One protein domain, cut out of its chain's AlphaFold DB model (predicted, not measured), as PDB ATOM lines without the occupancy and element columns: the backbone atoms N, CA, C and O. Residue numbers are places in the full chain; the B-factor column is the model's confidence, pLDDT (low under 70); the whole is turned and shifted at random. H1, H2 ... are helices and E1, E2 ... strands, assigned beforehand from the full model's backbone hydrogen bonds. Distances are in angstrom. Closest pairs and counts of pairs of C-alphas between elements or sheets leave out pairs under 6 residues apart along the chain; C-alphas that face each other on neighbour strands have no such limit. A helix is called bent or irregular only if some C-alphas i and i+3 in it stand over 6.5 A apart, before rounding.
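AT A GLANCE: This is residues 5 to 108 of the 527 residues of an uncharacterized protein of Halorubrum sp. Eb13 (UniProt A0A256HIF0). The domain is a sandwich of two sheets, a twisted one of five strands and a smaller one of three, that meet face to face and come near each other along both sides, E1 by E8 and E5 by E6, like a flattened barrel. The short helix H1 packs on the outside over the edge strand E6, and the link of residues 75 to 83 passes along one end of the sandwich. The 104 printed residues run E1 E2 E3 E4 H1 E5 E6 E7 E8; the sheets, in the orders E6 - E3 - E2 - E7 - E8 and E1 - E4 - E5, are antiparallel, and the class is mostly strand. The whole is compact, with a radius of gyration of the C-alphas of 13.0 A and spans of 35 by 27 by 22 A.

IN THESE COORDINATES: In the larger sheet, E6 is residues 68 to 74, E3 28 to 35 with 20.3 A from first to last C-alpha, E2 15 to 22 with 23.3 A, E7 84 to 94 with 33.1 A and E8 97 to 107 with 32.6 A. In the smaller, E1 is residues 5 to 11, E4 40 to 47 with 22.7 A and E5 61 to 63. H1 is residues 54 to 59. E1 begins at C-alpha 5 (303.320, 276.998, 235.541), E7 at C-alpha 84 (313.795, 268.061, 234.815), and E8 ends at C-alpha 107 (309.282, 270.339, 236.202).

HOW THE PARTS SIT: In the larger sheet the hairpin E2 and E3 has N 18 and O 32 at 2.8 A, and the hairpin E7 and E8 has N 90 and O 101 at 2.9 A. E2 and E7 have N 19 and O 89 at 2.8 A; E6 and E3 have N 33 and O 71 at 3.0 A. In the smaller sheet, N 7 and O 44 of E1 and E4 are 2.9 A apart, and N 45 and O 62 of E4 and E5 2.8 A. The facing parts of the sandwich are 9.0 A centre to centre, with strands at 29 degrees. The closest C-alphas of E1 and E8 are Asn 10 and Asp 101, 6.4 A; of E5 and E6, Ala 63 and Val 69, 6.2 A. E4 is apart from E7 and E8. H1 is on the larger sheet at a height of 8.3 A, over E6 and slantwise to it at 35 degrees on the local plane; their closest C-alphas are Asp 58 and Val 72, 5.9 A. H1 only grazes the smaller sheet, with residues 56 to 59. It is irregular, with C-alphas 55 and 58 8.0 A apart; 0 of 2 O i to N i+4 pairs and 1 of 3 O i to N i+3 pairs are within hydrogen-bond range.

THE WHOLE: The two C-alphas farthest apart are those of Gly 95 and Gly 108, 38.6 A. The printed part has no cut and no long link. The model's mean pLDDT over the printed part is 87.6, and no printed residue is under 70.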
ATOM      1  N   HIS A   5     302.371 275.906 235.312       86.38
ATOM      2  CA  HIS A   5     303.320 276.998 235.541       86.38
ATOM      3  C   HIS A   5     302.797 278.309 234.933       86.38
ATOM      4  O   HIS A   5     302.097 278.276 233.921       86.38
ATOM      5  N   VAL A   6     303.174 279.461 235.496       87.31
ATOM      6  CA  VAL A   6     302.912 280.798 234.926       87.31
ATOM      7  C   VAL A   6     304.217 281.594 234.903       87.31
ATOM      8  O   VAL A   6     304.957 281.585 235.883       87.31
ATOM      9  N   LEU A   7     304.502 282.259 233.783       86.88
ATOM     10  CA  LEU A   7     305.722 283.037 233.542       86.88
ATOM     11  C   LEU A   7     305.384 284.404 232.938       86.88
ATOM     12  O   LEU A   7     304.381 284.527 232.241       86.88
ATOM     13  N   GLU A   8     306.241 285.405 233.138       86.88
ATOM     14  CA  GLU A   8     306.240 286.635 232.331       86.88
ATOM     15  C   GLU A   8     307.267 286.510 231.200       86.88
ATOM     16  O   GLU A   8     308.391 286.073 231.443       86.88
ATOM     17  N   LEU A   9     306.892 286.906 229.982       82.56
ATOM     18  CA  LEU A   9     307.752 286.903 228.793       82.56
ATOM     19  C   LEU A   9     307.651 288.264 228.089       82.56
ATOM     20  O   LEU A   9     306.567 288.849 228.015       82.56
ATOM     21  N   ASN A  10     308.769 288.787 227.583       81.62
ATOM     22  CA  ASN A  10     308.842 290.122 226.988       81.62
ATOM     23  C   ASN A  10     308.673 290.052 225.459       81.62
ATOM     24  O   ASN A  10     309.595 289.693 224.724       81.62
ATOM     25  N   SER A  11     307.498 290.432 224.958       77.88
ATOM     26  CA  SER A  11     307.192 290.505 223.527       77.88
ATOM     27  C   SER A  11     307.500 291.908 222.983       77.88
ATOM     28  O   SER A  11     306.922 292.911 223.400       77.88
ATOM     29  N   SER A  12     308.449 292.014 222.047       77.81
ATOM     30  CA  SER A  12     308.821 293.309 221.437       77.81
ATOM     31  C   SER A  12     307.938 293.700 220.248       77.81
ATOM     32  O   SER A  12     307.859 294.878 219.906       77.81
ATOM     33  N   TYR A  13     307.287 292.718 219.619       82.38
ATOM     34  CA  TYR A  13     306.534 292.858 218.371       82.38
ATOM     35  C   TYR A  13     305.183 292.144 218.462       82.38
ATOM     36  O   TYR A  13     304.945 291.361 219.379       82.38
ATOM     37  N   ASN A  14     304.314 292.366 217.471       84.25
ATOM     38  CA  ASN A  14     302.943 291.840 217.432       84.25
ATOM     39  C   ASN A  14     302.823 290.321 217.195       84.25
ATOM     40  O   ASN A  14     301.707 289.789 217.182       84.25
ATOM     41  N   ARG A  15     303.948 289.640 216.957       87.94
ATOM     42  CA  ARG A  15     304.052 288.192 216.769       87.94
ATOM     43  C   ARG A  15     305.289 287.663 217.483       87.94
ATOM     44  O   ARG A  15     306.390 288.184 217.281       87.94
ATOM     45  N   SER A  16     305.100 286.584 218.232       89.31
ATOM     46  CA  SER A  16     306.161 285.877 218.944       89.31
ATOM     47  C   SER A  16     306.013 284.368 218.749       89.31
ATOM     48  O   SER A  16     304.905 283.839 218.737       89.31
ATOM     49  N   ARG A  17     307.135 283.662 218.615       91.69
ATOM     50  CA  ARG A  17     307.219 282.198 218.607       91.69
ATOM     51  C   ARG A  17     307.867 281.750 219.910       91.69
ATOM     52  O   ARG A  17     308.986 282.158 220.207       91.69
ATOM     53  N   LEU A  18     307.156 280.923 220.665       92.50
ATOM     54  CA  LEU A  18     307.617 280.299 221.900       92.50
ATOM     55  C   LEU A  18     308.077 278.871 221.599       92.50
ATOM     56  O   LEU A  18     307.356 278.124 220.943       92.50
ATOM     57  N   GLU A  19     309.238 278.471 222.111       93.94
ATOM     58  CA  GLU A  19     309.738 277.094 222.055       93.94
ATOM     59  C   GLU A  19     310.033 276.551 223.457       93.94
ATOM     60  O   GLU A  19     310.793 277.148 224.220       93.94
ATOM     61  N   LEU A  20     309.457 275.391 223.782       93.12
ATOM     62  CA  LEU A  20     309.764 274.617 224.983       93.12
ATOM     63  C   LEU A  20     310.858 273.596 224.650       93.12
ATOM     64  O   LEU A  20     310.618 272.643 223.911       93.12
ATOM     65  N   ILE A  21     312.048 273.777 225.211       93.19
ATOM     66  CA  ILE A  21     313.263 273.025 224.883       93.19
ATOM     67  C   ILE A  21     313.741 272.273 226.130       93.19
ATOM     68  O   ILE A  21     313.984 272.879 227.173       93.19
ATOM     69  N   ASN A  22     313.936 270.956 226.046       91.88
ATOM     70  CA  ASN A  22     314.570 270.207 227.139       91.88
ATOM     71  C   ASN A  22     316.062 270.581 227.230       91.88
ATOM     72  O   ASN A  22     316.793 270.429 226.251       91.88
ATOM     73  N   LYS A  23     316.540 271.061 228.388       90.31
ATOM     74  CA  LYS A  23     317.913 271.603 228.501       90.31
ATOM     75  C   LYS A  23     319.002 270.529 228.379       90.31
ATOM     76  O   LYS A  23     320.109 270.844 227.939       90.31
ATOM     77  N   SER A  24     318.685 269.276 228.704       88.12
ATOM     78  CA  SER A  24     319.618 268.143 228.646       88.12
ATOM     79  C   SER A  24     319.773 267.573 227.233       88.12
ATOM     80  O   SER A  24     320.899 267.350 226.792       88.12
ATOM     81  N   SER A  25     318.671 267.349 226.507       88.38
ATOM     82  CA  SER A  25     318.706 266.802 225.139       88.38
ATOM     83  C   SER A  25     318.806 267.869 224.045       88.38
ATOM     84  O   SER A  25     319.178 267.545 222.919       88.38
ATOM     85  N   ARG A  26     318.486 269.131 224.366       89.25
ATOM     86  CA  ARG A  26     318.362 270.270 223.432       89.25
ATOM     87  C   ARG A  26     317.306 270.079 222.334       89.25
ATOM     88  O   ARG A  26     317.362 270.746 221.308       89.25
ATOM     89  N   VAL A  27     316.337 269.190 222.556       90.94
ATOM     90  CA  VAL A  27     315.205 268.967 221.646       90.94
ATOM     91  C   VAL A  27     314.067 269.935 221.980       90.94
ATOM     92  O   VAL A  27     313.658 270.023 223.142       90.94
ATOM     93  N   THR A  28     313.535 270.625 220.966       92.75
ATOM     94  CA  THR A  28     312.271 271.373 221.063       92.75
ATOM     95  C   THR A  28     311.106 270.382 221.155       92.75
ATOM     96  O   THR A  28     310.866 269.584 220.247       92.75
ATOM     97  N   LEU A  29     310.400 270.413 222.283       92.62
ATOM     98  CA  LEU A  29     309.289 269.524 222.625       92.62
ATOM     99  C   LEU A  29     307.921 270.110 222.268       92.62
ATOM    100  O   LEU A  29     307.009 269.368 221.907       92.62
ATOM    101  N   ALA A  30     307.786 271.432 222.351       93.31
ATOM    102  CA  ALA A  30     306.613 272.154 221.878       93.31
ATOM    103  C   ALA A  30     307.011 273.492 221.251       93.31
ATOM    104  O   ALA A  30     307.980 274.119 221.679       93.31
ATOM    105  N   THR A  31     306.245 273.929 220.258       94.38
ATOM    106  CA  THR A  31     306.269 275.282 219.694       94.38
ATOM    107  C   THR A  31     304.880 275.889 219.861       94.38
ATOM    108  O   THR A  31     303.890 275.186 219.688       94.38
ATOM    109  N   ALA A  32     304.785 277.176 220.177       94.38
ATOM    110  CA  ALA A  32     303.526 277.912 220.130       94.38
ATOM    111  C   ALA A  32     303.713 279.240 219.396       94.38
ATOM    112  O   ALA A  32     304.696 279.953 219.616       94.38
ATOM    113  N   ASN A  33     302.765 279.575 218.526       93.81
ATOM    114  CA  ASN A  33     302.712 280.874 217.865       93.81
ATOM    115  C   ASN A  33     301.771 281.786 218.655       93.81
ATOM    116  O   ASN A  33     300.660 281.386 218.995       93.81
ATOM    117  N   LEU A  34     302.219 283.002 218.955       91.50
ATOM    118  CA  LEU A  34     301.509 283.977 219.776       91.50
ATOM    119  C   LEU A  34     301.293 285.267 218.982       91.50
ATOM    120  O   LEU A  34     302.220 285.744 218.315       91.50
ATOM    121  N   SER A  35     300.111 285.875 219.106       90.75
ATOM    122  CA  SER A  35     299.921 287.281 218.745       90.75
ATOM    123  C   SER A  35     299.929 288.142 220.001       90.75
ATOM    124  O   SER A  35     299.209 287.898 220.965       90.75
ATOM    125  N   THR A  36     300.784 289.155 219.982       86.69
ATOM    126  CA  THR A  36     301.135 290.016 221.120       86.69
ATOM    127  C   THR A  36     300.997 291.485 220.698       86.69
ATOM    128  O   THR A  36     301.990 292.206 220.631       86.69
ATOM    129  N   PRO A  37     299.787 291.941 220.301       78.88
ATOM    130  CA  PRO A  37     299.570 293.225 219.619       78.88
ATOM    131  C   PRO A  37     300.052 294.466 220.388       78.88
ATOM    132  O   PRO A  37     300.327 295.486 219.757       78.88
ATOM    133  N   SER A  38     300.188 294.373 221.712       79.06
ATOM    134  CA  SER A  38     300.896 295.347 222.546       79.06
ATOM    135  C   SER A  38     302.272 294.803 222.918       79.06
ATOM    136  O   SER A  38     302.359 293.709 223.474       79.06
ATOM    137  N   SER A  39     303.335 295.574 222.679       76.75
ATOM    138  CA  SER A  39     304.670 295.226 223.170       76.75
ATOM    139  C   SER A  39     304.791 295.454 224.681       76.75
ATOM    140  O   SER A  39     304.182 296.369 225.243       76.75
ATOM    141  N   GLY A  40     305.583 294.617 225.351       80.06
ATOM    142  CA  GLY A  40     305.758 294.644 226.803       80.06
ATOM    143  C   GLY A  40     305.805 293.242 227.402       80.06
ATOM    144  O   GLY A  40     306.275 292.302 226.768       80.06
ATOM    145  N   ARG A  41     305.331 293.104 228.645       85.06
ATOM    146  CA  ARG A  41     305.249 291.810 229.333       85.06
ATOM    147  C   ARG A  41     303.906 291.144 229.079       85.06
ATOM    148  O   ARG A  41     302.860 291.720 229.365       85.06
ATOM    149  N   THR A  42     303.955 289.908 228.608       85.31
ATOM    150  CA  THR A  42     302.806 289.011 228.487       85.31
ATOM    151  C   THR A  42     302.981 287.881 229.495       85.31
ATOM    152  O   THR A  42     304.032 287.239 229.520       85.31
ATOM    153  N   SER A  43     301.970 287.609 230.321       89.44
ATOM    154  CA  SER A  43     301.962 286.390 231.130       89.44
ATOM    155  C   SER A  43     301.566 285.190 230.266       89.44
ATOM    156  O   SER A  43     300.603 285.261 229.505       89.44
ATOM    157  N   ILE A  44     302.309 284.088 230.366       89.38
ATOM    158  CA  ILE A  44     302.041 282.829 229.661       89.38
ATOM    159  C   ILE A  44     301.931 281.701 230.689       89.38
ATOM    160  O   ILE A  44     302.801 281.542 231.546       89.38
ATOM    161  N   GLY A  45     300.865 280.908 230.598       90.88
ATOM    162  CA  GLY A  45     300.679 279.693 231.385       90.88
ATOM    163  C   GLY A  45     301.050 278.440 230.590       90.88
ATOM    164  O   GLY A  45     300.535 278.254 229.489       90.88
ATOM    165  N   LEU A  46     301.893 277.572 231.156       91.38
ATOM    166  CA  LEU A  46     302.281 276.271 230.593       91.38
ATOM    167  C   LEU A  46     301.675 275.133 231.429       91.38
ATOM    168  O   LEU A  46     301.984 275.014 232.614       91.38
ATOM    169  N   ASN A  47     300.859 274.274 230.817       92.06
ATOM    170  CA  ASN A  47     300.202 273.147 231.486       92.06
ATOM    171  C   ASN A  47     300.835 271.797 231.106       92.06
ATOM    172  O   ASN A  47     300.592 271.259 230.025       92.06
ATOM    173  N   THR A  48     301.607 271.190 232.011       89.94
ATOM    174  CA  THR A  48     302.339 269.947 231.713       89.94
ATOM    175  C   THR A  48     301.462 268.691 231.635       89.94
ATOM    176  O   THR A  48     301.994 267.638 231.293       89.94
ATOM    177  N   TYR A  49     300.169 268.748 231.979       89.62
ATOM    178  CA  TYR A  49     299.235 267.620 231.791       89.62
ATOM    179  C   TYR A  49     298.792 267.491 230.324       89.62
ATOM    180  O   TYR A  49     298.763 266.393 229.758       89.62
ATOM    181  N   ALA A  50     298.520 268.637 229.695       90.19
ATOM    182  CA  ALA A  50     298.114 268.743 228.298       90.19
ATOM    183  C   ALA A  50     299.228 268.358 227.303       90.19
ATOM    184  O   ALA A  50     298.936 268.014 226.161       90.19
ATOM    185  N   PHE A  51     300.499 268.377 227.728       90.00
ATOM    186  CA  PHE A  51     301.643 268.070 226.865       90.00
ATOM    187  C   PHE A  51     301.499 266.710 226.164       90.00
ATOM    188  O   PHE A  51     301.423 265.672 226.822       90.00
ATOM    189  N   GLY A  52     301.489 266.725 224.831       83.06
ATOM    190  CA  GLY A  52     301.380 265.539 223.982       83.06
ATOM    191  C   GLY A  52     299.977 264.930 223.877       83.06
ATOM    192  O   GLY A  52     299.786 264.036 223.060       83.06
ATOM    193  N   ASN A  53     298.977 265.384 224.641       87.25
ATOM    194  CA  ASN A  53     297.596 264.950 224.417       87.25
ATOM    195  C   ASN A  53     296.992 265.774 223.274       87.25
ATOM    196  O   ASN A  53     296.682 266.948 223.455       87.25
ATOM    197  N   GLU A  54     296.787 265.135 222.122       84.62
ATOM    198  CA  GLU A  54     296.305 265.770 220.886       84.62
ATOM    199  C   GLU A  54     294.967 266.515 221.074       84.62
ATOM    200  O   GLU A  54     294.761 267.568 220.473       84.62
ATOM    201  N   SER A  55     294.095 266.034 221.971       87.62
ATOM    202  CA  SER A  55     292.803 266.667 222.305       87.62
ATOM    203  C   SER A  55     292.897 267.800 223.338       87.62
ATOM    204  O   SER A  55     291.893 268.444 223.623       87.62
ATOM    205  N   LEU A  56     294.077 268.040 223.919       88.06
ATOM    206  CA  LEU A  56     294.343 269.113 224.888       88.06
ATOM    207  C   LEU A  56     295.462 270.062 224.425       88.06
ATOM    208  O   LEU A  56     295.883 270.915 225.202       88.06
ATOM    209  N   THR A  57     295.950 269.939 223.185       88.12
ATOM    210  CA  THR A  57     297.112 270.688 222.667       88.12
ATOM    211  C   THR A  57     296.967 272.204 222.855       88.12
ATOM    212  O   THR A  57     297.882 272.850 223.362       88.12
ATOM    213  N   ASP A  58     295.782 272.757 222.583       87.44
ATOM    214  CA  ASP A  58     295.470 274.186 222.766       87.44
ATOM    215  C   ASP A  58     295.457 274.632 224.244       87.44
ATOM    216  O   ASP A  58     295.545 275.818 224.545       87.44
ATOM    217  N   SER A  59     295.369 273.687 225.187       89.06
ATOM    218  CA  SER A  59     295.452 273.931 226.636       89.06
ATOM    219  C   SER A  59     296.871 273.786 227.203       89.06
ATOM    220  O   SER A  59     297.073 274.045 228.391       89.06
ATOM    221  N   LEU A  60     297.860 273.381 226.393       91.44
ATOM    222  CA  LEU A  60     299.269 273.310 226.806       91.44
ATOM    223  C   LEU A  60     299.854 274.704 227.046       91.44
ATOM    224  O   LEU A  60     300.588 274.889 228.015       91.44
ATOM    225  N   VAL A  61     299.527 275.676 226.191       92.88
ATOM    226  CA  VAL A  61     299.980 277.069 226.304       92.88
ATOM    227  C   VAL A  61     298.762 277.978 226.383       92.88
ATOM    228  O   VAL A  61     297.864 277.895 225.560       92.88
ATOM    229  N   THR A  62     298.743 278.871 227.368       92.06
ATOM    230  CA  THR A  62     297.677 279.863 227.573       92.06
ATOM    231  C   THR A  62     298.279 281.259 227.644       92.06
ATOM    232  O   THR A  62     299.328 281.441 228.261       92.06
ATOM    233  N   ALA A  63     297.638 282.246 227.016       90.62
ATOM    234  CA  ALA A  63     298.102 283.631 226.999       90.62
ATOM    235  C   ALA A  63     297.299 284.520 227.961       90.62
ATOM    236  O   ALA A  63     296.096 284.336 228.145       90.62
ATOM    237  N   GLY A  64     297.983 285.480 228.585       87.19
ATOM    238  CA  GLY A  64     297.386 286.502 229.437       87.19
ATOM    239  C   GLY A  64     296.677 287.619 228.656       87.19
ATOM    240  O   GLY A  64     296.709 287.651 227.423       87.19
ATOM    241  N   PRO A  65     296.038 288.570 229.365       85.94
ATOM    242  CA  PRO A  65     295.268 289.647 228.746       85.94
ATOM    243  C   PRO A  65     296.080 290.456 227.725       85.94
ATOM    244  O   PRO A  65     297.190 290.898 228.010       85.94
ATOM    245  N   GLY A  66     295.496 290.686 226.547       83.56
ATOM    246  CA  GLY A  66     296.137 291.438 225.462       83.56
ATOM    247  C   GLY A  66     297.022 290.607 224.526       83.56
ATOM    248  O   GLY A  66     297.602 291.186 223.610       83.56
ATOM    249  N   ALA A  67     297.097 289.285 224.709       89.25
ATOM    250  CA  ALA A  67     297.743 288.355 223.784       89.25
ATOM    251  C   ALA A  67     296.850 287.135 223.483       89.25
ATOM    252  O   ALA A  67     295.947 286.805 224.252       89.25
ATOM    253  N   THR A  68     297.112 286.459 222.365       91.62
ATOM    254  CA  THR A  68     296.413 285.242 221.919       91.62
ATOM    255  C   THR A  68     297.399 284.149 221.524       91.62
ATOM    256  O   THR A  68     298.523 284.427 221.101       91.62
ATOM    257  N   VAL A  69     296.973 282.892 221.667       93.62
ATOM    258  CA  VAL A  69     297.680 281.718 221.144       93.62
ATOM    259  C   VAL A  69     297.060 281.375 219.790       93.62
ATOM    260  O   VAL A  69     295.854 281.167 219.704       93.62
ATOM    261  N   GLU A  70     297.874 281.371 218.739       94.25
ATOM    262  CA  GLU A  70     297.450 281.186 217.341       94.25
ATOM    263  C   GLU A  70     297.600 279.725 216.881       94.25
ATOM    264  O   GLU A  70     296.811 279.242 216.072       94.25
ATOM    265  N   SER A  71     298.616 279.015 217.388       93.94
ATOM    266  CA  SER A  71     298.751 277.552 217.288       93.94
ATOM    267  C   SER A  71     299.637 277.014 218.411       93.94
ATOM    268  O   SER A  71     300.488 277.743 218.935       93.94
ATOM    269  N   VAL A  72     299.475 275.729 218.734       93.88
ATOM    270  CA  VAL A  72     300.408 274.958 219.562       93.88
ATOM    271  C   VAL A  72     300.708 273.632 218.863       93.88
ATOM    272  O   VAL A  72     299.799 272.923 218.446       93.88
ATOM    273  N   ASP A  73     301.988 273.292 218.767       90.75
ATOM    274  CA  ASP A  73     302.504 272.121 218.065       90.75
ATOM    275  C   ASP A  73     303.452 271.348 219.000       90.75
ATOM    276  O   ASP A  73     304.418 271.917 219.513       90.75
ATOM    277  N   THR A  74     303.225 270.049 219.227       90.75
ATOM    278  CA  THR A  74     304.090 269.194 220.072       90.75
ATOM    279  C   THR A  74     304.827 268.141 219.253       90.75
ATOM    280  O   THR A  74     304.210 267.442 218.455       90.75
ATOM    281  N   SER A  75     306.127 267.946 219.494       85.50
ATOM    282  CA  SER A  75     306.942 266.954 218.766       85.50
ATOM    283  C   SER A  75     306.815 265.514 219.293       85.50
ATOM    284  O   SER A  75     307.488 264.614 218.790       85.50
ATOM    285  N   VAL A  76     305.948 265.278 220.287       79.50
ATOM    286  CA  VAL A  76     305.691 263.962 220.896       79.50
ATOM    287  C   VAL A  76     304.181 263.741 221.057       79.50
ATOM    288  O   VAL A  76     303.582 264.266 221.992       79.50
ATOM    289  N   SER A  77     303.573 262.928 220.189       74.69
ATOM    290  CA  SER A  77     302.187 262.465 220.365       74.69
ATOM    291  C   SER A  77     302.054 261.519 221.560       74.69
ATOM    292  O   SER A  77     302.872 260.621 221.755       74.69
ATOM    293  N   ASN A  78     300.986 261.706 222.331       71.75
ATOM    294  CA  ASN A  78     300.522 260.925 223.485       71.75
ATOM    295  C   ASN A  78     301.503 260.749 224.660       71.75
ATOM    296  O   ASN A  78     301.142 260.131 225.658       71.75
ATOM    297  N   GLY A  79     302.698 261.341 224.612       79.00
ATOM    298  CA  GLY A  79     303.661 261.304 225.715       79.00
ATOM    299  C   GLY A  79     303.247 262.125 226.943       79.00
ATOM    300  O   GLY A  79     302.193 262.763 226.982       79.00
ATOM    301  N   THR A  80     304.123 262.140 227.946       85.56
ATOM    302  CA  THR A  80     304.061 263.025 229.119       85.56
ATOM    303  C   THR A  80     305.365 263.826 229.218       85.56
ATOM    304  O   THR A  80     306.388 263.430 228.657       85.56
ATOM    305  N   LEU A  81     305.350 264.982 229.893       86.00
ATOM    306  CA  LEU A  81     306.556 265.800 230.087       86.00
ATOM    307  C   LEU A  81     307.290 265.335 231.362       86.00
ATOM    308  O   LEU A  81     306.741 265.552 232.450       86.00
ATOM    309  N   PRO A  82     308.476 264.699 231.287       83.25
ATOM    310  CA  PRO A  82     309.140 264.133 232.464       83.25
ATOM    311  C   PRO A  82     309.754 265.212 233.380       83.25
ATOM    312  O   PRO A  82     309.992 266.336 232.923       83.25
ATOM    313  N   PRO A  83     310.052 264.892 234.654       86.94
ATOM    314  CA  PRO A  83     310.772 265.791 235.557       86.94
ATOM    315  C   PRO A  83     312.134 266.235 235.001       86.94
ATOM    316  O   PRO A  83     312.830 265.461 234.341       86.94
ATOM    317  N   GLY A  84     312.532 267.478 235.280       89.75
ATOM    318  CA  GLY A  84     313.795 268.061 234.815       89.75
ATOM    319  C   GLY A  84     313.704 269.554 234.496       89.75
ATOM    320  O   GLY A  84     312.660 270.181 234.677       89.75
ATOM    321  N   GLU A  85     314.807 270.131 234.010       93.31
ATOM    322  CA  GLU A  85     314.836 271.530 233.573       93.31
ATOM    323  C   GLU A  85     314.540 271.693 232.075       93.31
ATOM    324  O   GLU A  85     315.126 271.034 231.206       93.31
ATOM    325  N   TYR A  86     313.699 272.674 231.776       92.88
ATOM    326  CA  TYR A  86     313.314 273.088 230.435       92.88
ATOM    327  C   TYR A  86     313.615 274.572 230.261       92.88
ATOM    328  O   TYR A  86     313.461 275.358 231.194       92.88
ATOM    329  N   ARG A  87     314.042 274.968 229.063       94.06
ATOM    330  CA  ARG A  87     314.082 276.370 228.659       94.06
ATOM    331  C   ARG A  87     312.818 276.676 227.873       94.06
ATOM    332  O   ARG A  87     312.427 275.893 227.013       94.06
ATOM    333  N   ILE A  88     312.229 277.828 228.145       91.50
ATOM    334  CA  ILE A  88     311.251 278.475 227.283       91.50
ATOM    335  C   ILE A  88     311.988 279.616 226.592       91.50
ATOM    336  O   ILE A  88     312.532 280.489 227.263       91.50
ATOM    337  N   GLU A  89     312.064 279.572 225.269       91.25
ATOM    338  CA  GLU A  89     312.720 280.585 224.441       91.25
ATOM    339  C   GLU A  89     311.648 281.295 223.610       91.25
ATOM    340  O   GLU A  89     310.859 280.633 222.936       91.25
ATOM    341  N   VAL A  90     311.578 282.625 223.678       89.50
ATOM    342  CA  VAL A  90     310.583 283.426 222.950       89.50
ATOM    343  C   VAL A  90     311.290 284.324 221.959       89.50
ATOM    344  O   VAL A  90     312.012 285.234 222.352       89.50
ATOM    345  N   ARG A  91     311.041 284.103 220.668       89.25
ATOM    346  CA  ARG A  91     311.564 284.936 219.585       89.25
ATOM    347  C   ARG A  91     310.451 285.793 219.007       89.25
ATOM    348  O   ARG A  91     309.436 285.269 218.554       89.25
ATOM    349  N   SER A  92     310.640 287.105 219.008       87.19
ATOM    350  CA  SER A  92     309.729 288.066 218.377       87.19
ATOM    351  C   SER A  92     310.423 288.664 217.157       87.19
ATOM    352  O   SER A  92     311.582 289.060 217.255       87.19
ATOM    353  N   ALA A  93     309.734 288.767 216.019       81.44
ATOM    354  CA  ALA A  93     310.350 289.232 214.773       81.44
ATOM    355  C   ALA A  93     309.451 290.193 213.982       81.44
ATOM    356  O   ALA A  93     308.257 289.941 213.803       81.44
ATOM    357  N   GLN A  94     310.045 291.263 213.448       80.00
ATOM    358  CA  GLN A  94     309.403 292.189 212.518       80.00
ATOM    359  C   GLN A  94     310.355 292.537 211.361       80.00
ATOM    360  O   GLN A  94     311.291 293.325 211.496       80.00
ATOM    361  N   GLY A  95     310.104 291.952 210.187       79.81
ATOM    362  CA  GLY A  95     310.951 292.139 209.006       79.81
ATOM    363  C   GLY A  95     312.319 291.478 209.186       79.81
ATOM    364  O   GLY A  95     312.405 290.256 209.170       79.81
ATOM    365  N   LEU A  96     313.370 292.289 209.342       78.06
ATOM    366  CA  LEU A  96     314.742 291.839 209.630       78.06
ATOM    367  C   LEU A  96     315.162 292.076 211.092       78.06
ATOM    368  O   LEU A  96     316.295 291.773 211.455       78.06
ATOM    369  N   ALA A  97     314.289 292.657 211.920       77.81
ATOM    370  CA  ALA A  97     314.568 292.896 213.329       77.81
ATOM    371  C   ALA A  97     314.020 291.738 214.171       77.81
ATOM    372  O   ALA A  97     312.816 291.478 214.163       77.81
ATOM    373  N   GLU A  98     314.898 291.068 214.914       83.25
ATOM    374  CA  GLU A  98     314.556 289.978 215.832       83.25
ATOM    375  C   GLU A  98     314.951 290.343 217.266       83.25
ATOM    376  O   GLU A  98     315.981 290.979 217.501       83.25
ATOM    377  N   THR A  99     314.144 289.919 218.234       85.06
ATOM    378  CA  THR A  99     314.477 289.925 219.662       85.06
ATOM    379  C   THR A  99     314.202 288.549 220.257       85.06
ATOM    380  O   THR A  99     313.308 287.832 219.801       85.06
ATOM    381  N   SER A 100     314.980 288.168 221.270       86.69
ATOM    382  CA  SER A 100     314.831 286.893 221.972       86.69
ATOM    383  C   SER A 100     314.816 287.119 223.478       86.69
ATOM    384  O   SER A 100     315.615 287.902 223.987       86.69
ATOM    385  N   ASP A 101     313.940 286.399 224.168       86.38
ATOM    386  CA  ASP A 101     313.841 286.320 225.627       86.38
ATOM    387  C   ASP A 101     313.925 284.840 226.056       86.38
ATOM    388  O   ASP A 101     313.559 283.953 225.275       86.38
ATOM    389  N   GLU A 102     314.424 284.546 227.259       89.44
ATOM    390  CA  GLU A 102     314.503 283.166 227.767       89.44
ATOM    391  C   GLU A 102     314.165 283.031 229.258       89.44
ATOM    392  O   GLU A 102     314.596 283.809 230.105       89.44
ATOM    393  N   ALA A 103     313.433 281.965 229.586       89.25
ATOM    394  CA  ALA A 103     313.115 281.555 230.950       89.25
ATOM    395  C   ALA A 103     313.478 280.076 231.167       89.25
ATOM    396  O   ALA A 103     313.459 279.274 230.234       89.25
ATOM    397  N   THR A 104     313.782 279.678 232.406       90.31
ATOM    398  CA  THR A 104     313.898 278.258 232.789       90.31
ATOM    399  C   THR A 104     312.684 277.847 233.621       90.31
ATOM    400  O   THR A 104     312.340 278.524 234.586       90.31
ATOM    401  N   VAL A 105     312.077 276.712 233.275       89.69
ATOM    402  CA  VAL A 105     311.062 276.011 234.072       89.69
ATOM    403  C   VAL A 105     311.662 274.716 234.601       89.69
ATOM    404  O   VAL A 105     312.206 273.920 233.834       89.69
ATOM    405  N   THR A 106     311.508 274.472 235.899       90.19
ATOM    406  CA  THR A 106     311.816 273.176 236.511       90.19
ATOM    407  C   THR A 106     310.519 272.405 236.705       90.19
ATOM    408  O   THR A 106     309.671 272.793 237.507       90.19
ATOM    409  N   VAL A 107     310.370 271.295 235.985       88.38
ATOM    410  CA  VAL A 107     309.282 270.339 236.202       88.38
ATOM    411  C   VAL A 107     309.708 269.419 237.341       88.38
ATOM    412  O   VAL A 107     310.676 268.667 237.212       88.38
ATOM    413  N   GLY A 108     309.007 269.507 238.470       85.81
ATOM    414  CA  GLY A 108     309.283 268.690 239.649       85.81
ATOM    415  C   GLY A 108     308.955 267.207 239.452       85.81
ATOM    416  O   GLY A 108     308.264 266.813 238.511       85.81
TER     417      GLY A 108